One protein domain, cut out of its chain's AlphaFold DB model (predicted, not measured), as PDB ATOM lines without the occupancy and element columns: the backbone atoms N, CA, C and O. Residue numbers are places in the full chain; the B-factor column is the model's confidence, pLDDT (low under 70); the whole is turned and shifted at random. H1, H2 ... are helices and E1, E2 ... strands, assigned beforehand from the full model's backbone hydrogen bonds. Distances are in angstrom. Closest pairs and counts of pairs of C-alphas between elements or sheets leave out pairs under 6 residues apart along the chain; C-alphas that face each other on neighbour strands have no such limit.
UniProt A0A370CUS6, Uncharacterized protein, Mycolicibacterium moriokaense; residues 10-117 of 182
ATOM      1  N   SER A  10     151.296 166.453 187.836       87.62
ATOM      2  CA  SER A  10     152.287 165.440 187.470       87.62
ATOM      3  C   SER A  10     153.526 166.108 186.898       87.62
ATOM      4  O   SER A  10     153.395 167.035 186.098       87.62
ATOM      5  N   TYR A  11     154.696 165.597 187.256       87.25
ATOM      6  CA  TYR A  11     155.981 166.018 186.709       87.25
ATOM      7  C   TYR A  11     156.736 164.815 186.169       87.25
ATOM      8  O   TYR A  11     156.699 163.727 186.745       87.25
ATOM      9  N   THR A  12     157.435 165.014 185.058       89.31
ATOM     10  CA  THR A  12     158.319 164.010 184.469       89.31
ATOM     11  C   THR A  12     159.755 164.347 184.826       89.31
ATOM     12  O   THR A  12     160.224 165.440 184.522       89.31
ATOM     13  N   HIS A  13     160.452 163.398 185.439       87.94
ATOM     14  CA  HIS A  13     161.842 163.524 185.857       87.94
ATOM     15  C   HIS A  13     162.708 162.672 184.940       87.94
ATOM     16  O   HIS A  13     162.518 161.457 184.857       87.94
ATOM     17  N   ILE A  14     163.655 163.305 184.257       88.06
ATOM     18  CA  ILE A  14     164.561 162.650 183.317       88.06
ATOM     19  C   ILE A  14     165.987 162.746 183.866       88.06
ATOM     20  O   ILE A  14     166.542 163.849 183.913       88.06
ATOM     21  N   PRO A  15     166.600 161.624 184.278       86.56
ATOM     22  CA  PRO A  15     167.996 161.607 184.687       86.56
ATOM     23  C   PRO A  15     168.922 161.982 183.529       86.56
ATOM     24  O   PRO A  15     168.773 161.487 182.406       86.56
ATOM     25  N   VAL A  16     169.910 162.826 183.820       85.25
ATOM     26  CA  VAL A  16     170.944 163.232 182.863       85.25
ATOM     27  C   VAL A  16     172.334 163.089 183.469       85.25
ATOM     28  O   VAL A  16     172.522 163.256 184.676       85.25
ATOM     29  N   MET A  17     173.316 162.795 182.622       82.75
ATOM     30  CA  MET A  17     174.731 162.786 182.978       82.75
ATOM     31  C   MET A  17     175.502 163.751 182.088       82.75
ATOM     32  O   MET A  17     175.281 163.816 180.878       82.75
ATOM     33  N   PHE A  18     176.450 164.462 182.685       77.56
ATOM     34  CA  PHE A  18     177.330 165.386 181.980       77.56
ATOM     35  C   PHE A  18     178.718 165.415 182.607       77.56
ATOM     36  O   PHE A  18     178.928 164.890 183.701       77.56
ATOM     37  N   ARG A  19     179.685 165.993 181.895       70.94
ATOM     38  CA  ARG A  19     181.022 166.250 182.437       70.94
ATOM     39  C   ARG A  19     181.066 167.667 182.971       70.94
ATOM     40  O   ARG A  19     180.544 168.567 182.324       70.94
ATOM     41  N   ASP A  20     181.615 167.885 184.154       67.06
ATOM     42  CA  ASP A  20     181.857 169.241 184.643       67.06
ATOM     43  C   ASP A  20     183.187 169.830 184.151       67.06
ATOM     44  O   ASP A  20     183.945 169.192 183.420       67.06
ATOM     45  N   GLU A  21     183.465 171.070 184.563       61.31
ATOM     46  CA  GLU A  21     184.706 171.794 184.256       61.31
ATOM     47  C   GLU A  21     185.976 171.073 184.752       61.31
ATOM     48  O   GLU A  21     187.079 171.352 184.278       61.31
ATOM     49  N   TYR A  22     185.828 170.104 185.662       66.38
ATOM     50  CA  TYR A  22     186.897 169.256 186.188       66.38
ATOM     51  C   TYR A  22     186.955 167.880 185.505       66.38
ATOM     52  O   TYR A  22     187.782 167.046 185.870       66.38
ATOM     53  N   SER A  23     186.152 167.665 184.454       60.19
ATOM     54  CA  SER A  23     185.997 166.400 183.723       60.19
ATOM     55  C   SER A  23     185.406 165.246 184.543       60.19
ATOM     56  O   SER A  23     185.437 164.095 184.078       60.19
ATOM     57  N   ASP A  24     184.832 165.535 185.711       71.75
ATOM     58  CA  ASP A  24     184.148 164.556 186.542       71.75
ATOM     59  C   ASP A  24     182.726 164.313 186.021       71.75
ATOM     60  O   ASP A  24     182.087 165.183 185.428       71.75
ATOM     61  N   LYS A  25     182.229 163.079 186.191       72.50
ATOM     62  CA  LYS A  25     180.845 162.741 185.833       72.50
ATOM     63  C   LYS A  25     179.898 163.329 186.874       72.50
ATOM     64  O   LYS A  25     179.858 162.848 188.007       72.50
ATOM     65  N   THR A  26     179.098 164.299 186.463       73.19
ATOM     66  CA  THR A  26     178.026 164.893 187.260       73.19
ATOM     67  C   THR A  26     176.676 164.318 186.837       73.19
ATOM     68  O   THR A  26     176.464 163.982 185.669       73.19
ATOM     69  N   TYR A  27     175.760 164.209 187.795       77.50
ATOM     70  CA  TYR A  27     174.398 163.726 187.587       77.50
ATOM     71  C   TYR A  27     173.414 164.861 187.848       77.50
ATOM     72  O   TYR A  27     173.578 165.619 188.803       77.50
ATOM     73  N   GLY A  28     172.392 164.958 187.007       77.38
ATOM     74  CA  GLY A  28     171.315 165.928 187.136       77.38
ATOM     75  C   GLY A  28     169.961 165.310 186.811       77.38
ATOM     76  O   GLY A  28     169.843 164.128 186.477       77.38
ATOM     77  N   THR A  29     168.914 166.118 186.908       80.69
ATOM     78  CA  THR A  29     167.559 165.720 186.530       80.69
ATOM     79  C   THR A  29     166.877 166.883 185.835       80.69
ATOM     80  O   THR A  29     166.822 167.979 186.384       80.69
ATOM     81  N   ILE A  30     166.357 166.642 184.633       82.62
ATOM     82  CA  ILE A  30     165.450 167.571 183.957       82.62
ATOM     83  C   ILE A  30     164.043 167.296 184.478       82.62
ATOM     84  O   ILE A  30     163.607 166.143 184.487       82.62
ATOM     85  N   VAL A  31     163.337 168.346 184.891       83.12
ATOM     86  CA  VAL A  31     161.951 168.263 185.360       83.12
ATOM     87  C   VAL A  31     161.045 168.946 184.340       83.12
ATOM     88  O   VAL A  31     161.225 170.121 184.031       83.12
ATOM     89  N   LEU A  32     160.079 168.202 183.802       85.38
ATOM     90  CA  LEU A  32     159.103 168.691 182.826       85.38
ATOM     91  C   LEU A  32     157.699 168.695 183.421       85.38
ATOM     92  O   LEU A  32     157.320 167.784 184.162       85.38
ATOM     93  N   ASN A  33     156.901 169.686 183.029       85.00
ATOM     94  CA  ASN A  33     155.501 169.767 183.427       85.00
ATOM     95  C   ASN A  33     154.664 168.706 182.705       85.00
ATOM     96  O   ASN A  33     154.601 168.672 181.474       85.00
ATOM     97  N   GLY A  34     153.962 167.884 183.485       88.38
ATOM     98  CA  GLY A  34     153.076 166.831 183.007       88.38
ATOM     99  C   GLY A  34     153.668 165.425 183.110       88.38
ATOM    100  O   GLY A  34     154.819 165.214 183.487       88.38
ATOM    101  N   ALA A  35     152.841 164.443 182.759       92.50
ATOM    102  CA  ALA A  35     153.210 163.035 182.674       92.50
ATOM    103  C   ALA A  35     153.553 162.680 181.220       92.50
ATOM    104  O   ALA A  35     152.659 162.635 180.371       92.50
ATOM    105  N   MET A  36     154.830 162.426 180.926       93.88
ATOM    106  CA  MET A  36     155.265 162.018 179.592       93.88
ATOM    107  C   MET A  36     154.714 160.633 179.260       93.88
ATOM    108  O   MET A  36     154.956 159.652 179.961       93.88
ATOM    109  N   SER A  37     153.964 160.557 178.164       95.38
ATOM    110  CA  SER A  37     153.438 159.294 177.650       95.38
ATOM    111  C   SER A  37     154.538 158.431 177.024       95.38
ATOM    112  O   SER A  37     155.585 158.923 176.604       95.38
ATOM    113  N   GLU A  38     154.276 157.131 176.882       95.00
ATOM    114  CA  GLU A  38     155.195 156.211 176.200       95.00
ATOM    115  C   GLU A  38     155.455 156.619 174.740       95.00
ATOM    116  O   GLU A  38     156.583 156.519 174.267       95.00
ATOM    117  N   ALA A  39     154.440 157.149 174.048       96.50
ATOM    118  CA  ALA A  39     154.586 157.652 172.683       96.50
ATOM    119  C   ALA A  39     155.517 158.873 172.615       96.50
ATOM    120  O   ALA A  39     156.386 158.931 171.752       96.50
ATOM    121  N   GLN A  40     155.377 159.812 173.553       96.56
ATOM    122  CA  GLN A  40     156.252 160.984 173.663       96.56
ATOM    123  C   GLN A  40     157.687 160.594 174.028       96.56
ATOM    124  O   GLN A  40     158.632 161.126 173.452       96.56
ATOM    125  N   ARG A  41     157.859 159.622 174.932       95.75
ATOM    126  CA  ARG A  41     159.175 159.063 175.260       95.75
ATOM    127  C   ARG A  41     159.827 158.424 174.033       95.75
ATOM    128  O   ARG A  41     160.998 158.675 173.787       95.75
ATOM    129  N   ALA A  42     159.086 157.614 173.276       95.75
ATOM    130  CA  ALA A  42     159.594 156.972 172.063       95.75
ATOM    131  C   ALA A  42     159.926 157.988 170.959       95.75
ATOM    132  O   ALA A  42     160.894 157.809 170.225       95.75
ATOM    133  N   GLU A  43     159.143 159.062 170.847       96.25
ATOM    134  CA  GLU A  43     159.450 160.164 169.937       96.25
ATOM    135  C   GLU A  43     160.752 160.871 170.336       96.25
ATOM    136  O   GLU A  43     161.630 161.043 169.493       96.25
ATOM    137  N   LEU A  44     160.901 161.228 171.614       95.00
ATOM    138  CA  LEU A  44     162.109 161.861 172.136       95.00
ATOM    139  C   LEU A  44     163.352 160.977 171.943       95.00
ATOM    140  O   LEU A  44     164.379 161.469 171.477       95.00
ATOM    141  N   ASP A  45     163.237 159.679 172.238       95.19
ATOM    142  CA  ASP A  45     164.286 158.670 172.033       95.19
ATOM    143  C   ASP A  45     164.770 158.641 170.574       95.19
ATOM    144  O   ASP A  45     165.969 158.566 170.306       95.19
ATOM    145  N   GLY A  46     163.850 158.815 169.618       94.88
ATOM    146  CA  GLY A  46     164.157 158.874 168.189       94.88
ATOM    147  C   GLY A  46     165.003 160.076 167.753       94.88
ATOM    148  O   GLY A  46     165.578 160.040 166.663       94.88
ATOM    149  N   TYR A  47     165.104 161.127 168.573       94.44
ATOM    150  CA  TYR A  47     165.918 162.311 168.280       94.44
ATOM    151  C   TYR A  47     167.312 162.270 168.925       94.44
ATOM    152  O   TYR A  47     168.186 163.048 168.525       94.44
ATOM    153  N   LEU A  48     167.541 161.367 169.886       92.31
ATOM    154  CA  LEU A  48     168.825 161.218 170.570       92.31
ATOM    155  C   LEU A  48     169.884 160.593 169.656       92.31
ATOM    156  O   LEU A  48     169.629 159.693 168.852       92.31
ATOM    157  N   VAL A  49     171.123 161.050 169.804       88.94
ATOM    158  CA  VAL A  49     172.275 160.518 169.074       88.94
ATOM    159  C   VAL A  49     172.850 159.333 169.838       88.94
ATOM    160  O   VAL A  49     172.942 159.342 171.059       88.94
ATOM    161  N   ARG A  50     173.205 158.257 169.124       85.25
ATOM    162  CA  ARG A  50     173.749 157.017 169.725       85.25
ATOM    163  C   ARG A  50     172.888 156.434 170.865       85.25
ATOM    164  O   ARG A  50     173.386 155.644 171.659       85.25
ATOM    165  N   GLY A  51     171.598 156.774 170.901       86.62
ATOM    166  CA  GLY A  51     170.615 156.267 171.858       86.62
ATOM    167  C   GLY A  51     170.514 157.032 173.181       86.62
ATOM    168  O   GLY A  51     169.559 156.798 173.907       86.62
ATOM    169  N   THR A  52     171.445 157.934 173.508       89.69
ATOM    170  CA  THR A  52     171.398 158.717 174.766       89.69
ATOM    171  C   THR A  52     171.883 160.153 174.623       89.69
ATOM    172  O   THR A  52     171.562 160.988 175.464       89.69
ATOM    173  N   GLU A  53     172.660 160.465 173.589       90.88
ATOM    174  CA  GLU A  53     173.414 161.709 173.508       90.88
ATOM    175  C   GLU A  53     172.551 162.867 172.974       90.88
ATOM    176  O   GLU A  53     171.841 162.735 171.971       90.88
ATOM    177  N   TYR A  54     172.660 164.035 173.603       88.25
ATOM    178  CA  TYR A  54     172.085 165.301 173.135       88.25
ATOM    179  C   TYR A  54     173.026 166.481 173.417       88.25
ATOM    180  O   TYR A  54     173.957 166.358 174.208       88.25
ATOM    181  N   ARG A  55     172.803 167.632 172.769       84.38
ATOM    182  CA  ARG A  55     173.582 168.864 173.003       84.38
ATOM    183  C   ARG A  55     172.700 169.973 173.572       84.38
ATOM    184  O   ARG A  55     171.925 170.551 172.805       84.38
ATOM    185  N   PRO A  56     172.829 170.315 174.866       79.44
ATOM    186  CA  PRO A  56     172.031 171.373 175.479       79.44
ATOM    187  C   PRO A  56     172.159 172.724 174.771       79.44
ATOM    188  O   PRO A  56     171.149 173.367 174.528       79.44
ATOM    189  N   ALA A  57     173.367 173.108 174.340       75.88
ATOM    190  CA  ALA A  57     173.628 174.400 173.691       75.88
ATOM    191  C   ALA A  57     172.848 174.626 172.374       75.88
ATOM    192  O   ALA A  57     172.763 175.746 171.879       75.88
ATOM    193  N   ILE A  58     172.291 173.562 171.787       77.69
ATOM    194  CA  ILE A  58     171.511 173.601 170.539       77.69
ATOM    195  C   ILE A  58     170.011 173.670 170.822       77.69
ATOM    196  O   ILE A  58     169.220 174.075 169.966       77.69
ATOM    197  N   LEU A  59     169.609 173.259 172.022       78.50
ATOM    198  CA  LEU A  59     168.232 173.308 172.459       78.50
ATOM    199  C   LEU A  59     167.900 174.757 172.813       78.50
ATOM    200  O   LEU A  59     168.180 175.230 173.906       78.50
ATOM    201  N   GLU A  60     167.269 175.461 171.878       66.31
ATOM    202  CA  GLU A  60     166.673 176.786 172.100       66.31
ATOM    203  C   GLU A  60     165.380 176.659 172.927       66.31
ATOM    204  O   GLU A  60     164.299 177.075 172.505       66.31
ATOM    205  N   LEU A  61     165.465 175.996 174.079       64.25
ATOM    206  CA  LEU A  61     164.333 175.742 174.954       64.25
ATOM    207  C   LEU A  61     164.242 176.847 176.000       64.25
ATOM    208  O   LEU A  61     165.196 177.120 176.729       64.25
ATOM    209  N   VAL A  62     163.063 177.467 176.085       46.09
ATOM    210  CA  VAL A  62     162.751 178.439 177.133       46.09
ATOM    211  C   VAL A  62     162.915 177.742 178.475       46.09
ATOM    212  O   VAL A  62     162.187 176.805 178.789       46.09
ATOM    213  N   GLY A  63     163.893 178.201 179.246       46.16
ATOM    214  CA  GLY A  63     164.148 177.677 180.571       46.16
ATOM    215  C   GLY A  63     164.922 176.381 180.643       46.16
ATOM    216  O   GLY A  63     164.897 175.752 181.676       46.16
ATOM    217  N   LEU A  64     165.670 176.005 179.610       52.28
ATOM    218  CA  LEU A  64     166.856 175.158 179.772       52.28
ATOM    219  C   LEU A  64     168.077 175.950 179.314       52.28
ATOM    220  O   LEU A  64     168.885 175.469 178.522       52.28
ATOM    221  N   GLU A  65     168.194 177.190 179.796       46.91
ATOM    222  CA  GLU A  65     169.391 178.012 179.606       46.91
ATOM    223  C   GLU A  65     170.527 177.460 180.464       46.91
ATOM    224  O   GLU A  65     171.021 178.134 181.361       46.91
ATOM    225  N   MET A  66     170.945 176.217 180.217       51.56
ATOM    226  CA  MET A  66     172.134 175.679 180.854       51.56
ATOM    227  C   MET A  66     173.248 176.678 180.565       51.56
ATOM    228  O   MET A  66     173.588 176.894 179.402       51.56
ATOM    229  N   ILE A  67     173.756 177.337 181.611       45.97
ATOM    230  CA  ILE A  67     174.805 178.366 181.553       45.97
ATOM    231  C   ILE A  67     176.131 177.666 181.221       45.97
ATOM    232  O   ILE A  67     177.086 177.647 181.992       45.97
ATOM    233  N   ARG A  68     176.158 176.975 180.089       52.19
ATOM    234  CA  ARG A  68     177.267 176.213 179.554       52.19
ATOM    235  C   ARG A  68     177.291 176.482 178.067       52.19
ATOM    236  O   ARG A  68     176.456 176.012 177.303       52.19
ATOM    237  N   VAL A  69     178.268 177.297 177.697       51.00
ATOM    238  CA  VAL A  69     178.570 177.699 176.318       51.00
ATOM    239  C   VAL A  69     179.315 176.573 175.577       51.00
ATOM    240  O   VAL A  69     179.656 176.708 174.405       51.00
ATOM    241  N   ASP A  70     179.574 175.451 176.254       57.50
ATOM    242  CA  ASP A  70     180.382 174.358 175.738       57.50
ATOM    243  C   ASP A  70     179.554 173.457 174.802       57.50
ATOM    244  O   ASP A  70     178.479 172.974 175.163       57.50
ATOM    245  N   ASP A  71     180.066 173.216 173.586       67.62
ATOM    246  CA  ASP A  71     179.493 172.322 172.554       67.62
ATOM    247  C   ASP A  71     179.658 170.827 172.923       67.62
ATOM    248  O   ASP A  71     180.121 169.995 172.132       67.62
ATOM    249  N   GLU A  72     179.331 170.482 174.168       76.44
ATOM    250  CA  GLU A  72     179.481 169.142 174.724       76.44
ATOM    251  C   GLU A  72     178.220 168.287 174.560       76.44
ATOM    252  O   GLU A  72     177.084 168.766 174.538       76.44
ATOM    253  N   TRP A  73     178.449 166.978 174.450       84.25
ATOM    254  CA  TRP A  73     177.398 165.966 174.439       84.25
ATOM    255  C   TRP A  73     177.076 165.514 175.860       84.25
ATOM    256  O   TRP A  73     177.974 165.237 176.656       84.25
ATOM    257  N   PHE A  74     175.785 165.435 176.150       85.81
ATOM    258  CA  PHE A  74     175.211 165.033 177.426       85.81
ATOM    259  C   PHE A  74     174.462 163.724 177.219       85.81
ATOM    260  O   PHE A  74     173.886 163.515 176.153       85.81
ATOM    261  N   ASP A  75     174.429 162.869 178.236       89.31
ATOM    262  CA  ASP A  75     173.651 161.633 178.199       89.31
ATOM    263  C   ASP A  75     172.307 161.835 178.896       89.31
ATOM    264  O   ASP A  75     172.243 162.270 180.047       89.31
ATOM    265  N   MET A  76     171.231 161.467 178.213       89.50
ATOM    266  CA  MET A  76     169.875 161.425 178.739       89.50
ATOM    267  C   MET A  76     169.435 159.975 178.925       89.50
ATOM    268  O   MET A  76     169.455 159.191 177.976       89.50
ATOM    269  N   ASN A  77     168.994 159.615 180.133       89.12
ATOM    270  CA  ASN A  77     168.512 158.267 180.416       89.12
ATOM    271  C   ASN A  77     166.980 158.211 180.474       89.12
ATOM    272  O   ASN A  77     166.367 158.297 181.536       89.12
ATOM    273  N   LEU A  78     166.357 157.989 179.318       92.12
ATOM    274  CA  LEU A  78     164.902 157.849 179.213       92.12
ATOM    275  C   LEU A  78     164.356 156.550 179.824       92.12
ATOM    276  O   LEU A  78     163.149 156.440 180.044       92.12
ATOM    277  N   THR A  79     165.203 155.546 180.078       90.44
ATOM    278  CA  THR A  79     164.756 154.270 180.667       90.44
ATOM    279  C   THR A  79     164.526 154.359 182.171       90.44
ATOM    280  O   THR A  79     163.695 153.624 182.700       90.44
ATOM    281  N   GLU A  80     165.212 155.285 182.839       90.00
ATOM    282  CA  GLU A  80     165.097 155.552 184.278       90.00
ATOM    283  C   GLU A  80     164.199 156.760 184.582       90.00
ATOM    284  O   GLU A  80     164.144 157.229 185.716       90.00
ATOM    285  N   MET A  81     163.482 157.267 183.576       91.75
ATOM    286  CA  MET A  81     162.529 158.360 183.738       91.75
ATOM    287  C   MET A  81     161.418 157.979 184.724       91.75
ATOM    288  O   MET A  81     160.819 156.905 184.620       91.75
ATOM    289  N   THR A  82     161.088 158.894 185.634       91.81
ATOM    290  CA  THR A  82     159.993 158.723 186.596       91.81
ATOM    291  C   THR A  82     158.920 159.786 186.415       91.81
ATOM    292  O   THR A  82     159.193 160.900 185.971       91.81
ATOM    293  N   ILE A  83     157.685 159.439 186.774       91.50
ATOM    294  CA  ILE A  83     156.566 160.382 186.843       91.50
ATOM    295  C   ILE A  83     156.212 160.541 188.315       91.50
ATOM    296  O   ILE A  83     155.883 159.556 188.977       91.50
ATOM    297  N   GLU A  84     156.285 161.769 188.815       88.88
ATOM    298  CA  GLU A  84     155.921 162.100 190.186       88.88
ATOM    299  C   GLU A  84     154.590 162.849 190.213       88.88
ATOM    300  O   GLU A  84     154.384 163.802 189.461       88.88
ATOM    301  N   GLN A  85     153.681 162.404 191.080       87.38
ATOM    302  CA  GLN A  85     152.419 163.081 191.364       87.38
ATOM    303  C   GLN A  85     152.541 163.820 192.689       87.38
ATOM    304  O   GLN A  85     152.918 163.235 193.704       87.38
ATOM    305  N   THR A  86     152.221 165.108 192.682       81.75
ATOM    306  CA  THR A  86     152.335 165.959 193.863       81.75
ATOM    307  C   THR A  86     151.254 167.035 193.872       81.75
ATOM    308  O   THR A  86     150.703 167.428 192.841       81.75
ATOM    309  N   ASP A  87     150.935 167.522 195.066       79.38
ATOM    310  CA  ASP A  87     150.085 168.689 195.278       79.38
ATOM    311  C   ASP A  87     150.839 170.012 195.047       79.38
ATOM    312  O   ASP A  87     150.221 171.079 194.983       79.38
ATOM    313  N   ARG A  88     152.166 169.954 194.875       72.12
ATOM    314  CA  ARG A  88     153.005 171.118 194.583       72.12
ATOM    315  C   ARG A  88     152.786 171.637 193.159       72.12
ATOM    316  O   ARG A  88     152.779 170.890 192.182       72.12
ATOM    317  N   LEU A  89     152.657 172.959 193.044       67.31
ATOM    318  CA  LEU A  89     152.497 173.680 191.771       67.31
ATOM    319  C   LEU A  89     153.832 173.992 191.072       67.31
ATOM    320  O   LEU A  89     153.822 174.493 189.953       67.31
ATOM    321  N   GLY A  90     154.955 173.715 191.734       65.75
ATOM    322  CA  GLY A  90     156.303 173.864 191.203       65.75
ATOM    323  C   GLY A  90     157.265 172.901 191.894       65.75
ATOM    324  O   GLY A  90     156.952 172.372 192.966       65.75
ATOM    325  N   TRP A  91     158.409 172.651 191.263       65.62
ATOM    326  CA  TRP A  91     159.489 171.861 191.843       65.62
ATOM    327  C   TRP A  91     160.553 172.816 192.383       65.62
ATOM    328  O   TRP A  91     161.004 173.663 191.623       65.62
ATOM    329  N   ASP A  92     160.895 172.673 193.668       56.00
ATOM    330  CA  ASP A  92     161.890 173.497 194.367       56.00
ATOM    331  C   ASP A  92     163.158 172.639 194.623       56.00
ATOM    332  O   ASP A  92     163.284 172.011 195.681       56.00
ATOM    333  N   GLY A  93     164.046 172.491 193.636       49.28
ATOM    334  CA  GLY A  93     165.315 171.755 193.715       49.28
ATOM    335  C   GLY A  93     166.559 172.660 193.686       49.28
ATOM    336  O   GLY A  93     166.558 173.754 193.142       49.28
ATOM    337  N   GLU A  94     167.691 172.200 194.230       43.31
ATOM    338  CA  GLU A  94     168.936 173.001 194.319       43.31
ATOM    339  C   GLU A  94     169.596 173.350 192.958       43.31
ATOM    340  O   GLU A  94     170.620 174.028 192.932       43.31
ATOM    341  N   LEU A  95     169.018 172.920 191.828       43.97
ATOM    342  CA  LEU A  95     169.442 173.252 190.456       43.97
ATOM    343  C   LEU A  95     168.363 174.052 189.683       43.97
ATOM    344  O   LEU A  95     168.348 174.056 188.452       43.97
ATOM    345  N   ASP A  96     167.457 174.718 190.407       46.50
ATOM    346  CA  ASP A  96     166.360 175.542 189.879       46.50
ATOM    347  C   ASP A  96     166.820 176.892 189.307       46.50
ATOM    348  O   ASP A  96     166.628 177.945 189.917       46.50
ATOM    349  N   GLU A  97     167.357 176.917 188.093       43.56
ATOM    350  CA  GLU A  97     167.536 178.199 187.383       43.56
ATOM    351  C   GLU A  97     166.753 178.285 186.072       43.56
ATOM    352  O   GLU A  97     167.014 179.129 185.215       43.56
ATOM    353  N   HIS A  98     165.767 177.413 185.889       50.44
ATOM    354  CA  HIS A  98     165.321 177.041 184.558       50.44
ATOM    355  C   HIS A  98     163.787 176.964 184.485       50.44
ATOM    356  O   HIS A  98     163.193 176.083 185.108       50.44
ATOM    357  N   PRO A  99     163.111 177.928 183.806       53.53
ATOM    358  CA  PRO A  99     161.665 177.901 183.607       53.53
ATOM    359  C   PRO A  99     161.164 176.526 183.168       53.53
ATOM    360  O   PRO A  99     161.726 175.903 182.273       53.53
ATOM    361  N   GLN A 100     160.081 176.064 183.788       62.09
ATOM    362  CA  GLN A 100     159.509 174.757 183.487       62.09
ATOM    363  C   GLN A 100     159.048 174.694 182.021       62.09
ATOM    364  O   GLN A 100     158.083 175.363 181.643       62.09
ATOM    365  N   ALA A 101     159.710 173.872 181.206       68.50
ATOM    366  CA  ALA A 101     159.286 173.591 179.837       68.50
ATOM    367  C   ALA A 101     158.142 172.563 179.827       68.50
ATOM    368  O   ALA A 101     158.139 171.593 180.600       68.50
ATOM    369  N   SER A 102     157.164 172.745 178.938       82.12
ATOM    370  CA  SER A 102     156.182 171.693 178.674       82.12
ATOM    371  C   SER A 102     156.833 170.520 177.929       82.12
ATOM    372  O   SER A 102     157.797 170.698 177.181       82.12
ATOM    373  N   ILE A 103     156.291 169.307 178.090       89.31
ATOM    374  CA  ILE A 103     156.772 168.114 177.365       89.31
ATOM    375  C   ILE A 103     156.736 168.327 175.842       89.31
ATOM    376  O   ILE A 103     157.636 167.884 175.132       89.31
ATOM    377  N   GLU A 104     155.711 169.012 175.335       89.88
ATOM    378  CA  GLU A 104     155.545 169.268 173.901       89.88
ATOM    379  C   GLU A 104     156.622 170.213 173.360       89.88
ATOM    380  O   GLU A 104     157.245 169.912 172.342       89.88
ATOM    381  N   GLU A 105     156.889 171.323 174.055       86.62
ATOM    382  CA  GLU A 105     157.958 172.256 173.681       86.62
ATOM    383  C   GLU A 105     159.327 171.587 173.766       86.62
ATOM    384  O   GLU A 105     160.149 171.753 172.864       86.62
ATOM    385  N   PHE A 106     159.549 170.777 174.806       88.81
ATOM    386  CA  PHE A 106     160.777 170.015 174.982       88.81
ATOM    387  C   PHE A 106     161.039 169.097 173.779       88.81
ATOM    388  O   PHE A 106     162.087 169.194 173.141       88.81
ATOM    389  N   ILE A 107     160.061 168.273 173.392       92.25
ATOM    390  CA  ILE A 107     160.180 167.371 172.234       92.25
ATOM    391  C   ILE A 107     160.343 168.157 170.928       92.25
ATOM    392  O   ILE A 107     161.163 167.785 170.086       92.25
ATOM    393  N   ALA A 108     159.622 169.270 170.760       90.12
ATOM    394  CA  ALA A 108     159.759 170.126 169.585       90.12
ATOM    395  C   ALA A 108     161.180 170.704 169.448       90.12
ATOM    396  O   ALA A 108     161.709 170.762 168.334       90.12
ATOM    397  N   GLY A 109     161.825 171.070 170.560       87.56
ATOM    398  CA  GLY A 109     163.225 171.499 170.574       87.56
ATOM    399  C   GLY A 109     164.182 170.399 170.113       87.56
ATOM    400  O   GLY A 109     165.024 170.643 169.246       87.56
ATOM    401  N   PHE A 110     164.012 169.171 170.615       91.69
ATOM    402  CA  PHE A 110     164.813 168.013 170.192       91.69
ATOM    403  C   PHE A 110     164.620 167.687 168.714       91.69
ATOM    404  O   PHE A 110     165.597 167.475 167.996       91.69
ATOM    405  N   LYS A 111     163.378 167.723 168.231       92.50
ATOM    406  CA  LYS A 111     163.070 167.551 166.813       92.50
ATOM    407  C   LYS A 111     163.787 168.591 165.955       92.50
ATOM    408  O   LYS A 111     164.459 168.234 164.990       92.50
ATOM    409  N   ALA A 112     163.688 169.870 166.318       87.56
ATOM    410  CA  ALA A 112     164.329 170.953 165.581       87.56
ATOM    411  C   ALA A 112     165.866 170.839 165.597       87.56
ATOM    412  O   ALA A 112     166.519 171.123 164.589       87.56
ATOM    413  N   ALA A 113     166.452 170.399 166.713       86.75
ATOM    414  CA  ALA A 113     167.881 170.124 166.814       86.75
ATOM    415  C   ALA A 113     168.294 168.936 165.928       86.75
ATOM    416  O   ALA A 113     169.274 169.036 165.184       86.75
ATOM    417  N   ALA A 114     167.520 167.849 165.932       88.56
ATOM    418  CA  ALA A 114     167.757 166.674 165.100       88.56
ATOM    419  C   ALA A 114     167.629 166.983 163.596       88.56
ATOM    420  O   ALA A 114     168.482 166.563 162.812       88.56
ATOM    421  N   GLU A 115     166.641 167.785 163.185       87.12
ATOM    422  CA  GLU A 115     166.485 168.271 161.801       87.12
ATOM    423  C   GLU A 115     167.704 169.087 161.334       87.12
ATOM    424  O   GLU A 115     168.093 169.027 160.166       87.12
ATOM    425  N   ARG A 116     168.370 169.788 162.259       79.12
ATOM    426  CA  ARG A 116     169.632 170.514 162.023       79.12
ATOM    427  C   ARG A 116     170.874 169.642 162.188       79.12
ATOM    428  O   ARG A 116     171.990 170.146 162.081       79.12
ATOM    429  N   GLN A 117     170.700 168.343 162.425       84.06
ATOM    430  CA  GLN A 117     171.773 167.383 162.678       84.06
ATOM    431  C   GLN A 117     172.630 167.764 163.893       84.06
ATOM    432  O   GLN A 117     173.844 167.570 163.871       84.06
TER     433      GLN A 117
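AT A GLANCE: This is residues 10 to 117 of the 182 residues of an uncharacterized protein of Mycolicibacterium moriokaense (UniProt A0A370CUS6). A long two-stranded hairpin, E1 and E2, makes the backbone of a strongly twisted sheet; two short strands, E3 and E4, line the other side of E1 near its two ends, and a pair of helices, H1 and H2, lies together away from most of the sheet, with H2 grazing it at residues 103 to 106. Two long stretches with no named element, residues 46 to 73 and 87 to 102, link these parts. The printed part has 108 residues, with two named helices and four named strands; along the chain come E1 and E2, then H1, then E3 and E4, and last H2; the sheet is branched, with E2, E3 and E4 each an antiparallel neighbour of E1, the class is mixed, helices and strands, and under half of the residues are in named elements. The whole is compact, with a radius of gyration of the C-alphas of 13.3 A, and spans 37 by 30 by 24 A.

HOW THE PARTS SIT: Begin at E1, residues 10 to 19, which has three neighbours. On one side of it, beside residues 11 to 19, find E2, residues 25 to 33, antiparallel at 156 degrees; the two are a hairpin, with N 14 and O 30 2.8 A apart, within hydrogen-bond range. On the other side are E3, residues 74 to 76, antiparallel at 146 degrees with N 17 and O 75 at 2.8 A, and E4, residues 82 to 86, antiparallel at 135 degrees with N 13 and O 82 at 2.8 A. E3 and E4 are apart. Residues 53 to 54 pair antiparallel with residues 74 to 75 of E3. Moving outward, H2, residues 103 to 115, is on the sheet but only grazes it, with residues 103 to 106; its closest C-alphas to E2 are those of Ile 103 and Leu 32, 6.0 A apart. H1, residues 38 to 45, is not on the sheet. H2 touches H1 with residues 107 to 111 alone; the closest C-alphas are those of Leu 44 and Ile 107, 5.8 A apart. The two helices run the same way at a shallow tilt of 34 degrees, only just short of steep. In both, every O i to N i+4 pair is within hydrogen-bond range.

IN THESE COORDINATES: Find C-alpha 10 at (152.287, 165.440, 187.470); from there E1 runs 29.2 A to C-alpha 19 at (181.022, 166.250, 182.437). E2 returns over 26.4 A from Lys 25 to Asn 33. H1 is 10.3 A long, E3 6.6 A and E4 12.8 A. H2 runs 18.3 A and ends at C-alpha 115, at (166.485, 168.271, 161.801).

THE WHOLE: Look for the two C-alphas farthest apart at Asp 87 and Gln 117, 39.2 A. The printed part has no cut. The links from H1 to E3, 28 residues, and from E4 to H2, 16 residues, are long. The mean pLDDT of the printed part is 78.4, and it is under 70 at residues 20 to 23, 60 to 71 and 89 to 101 of this model.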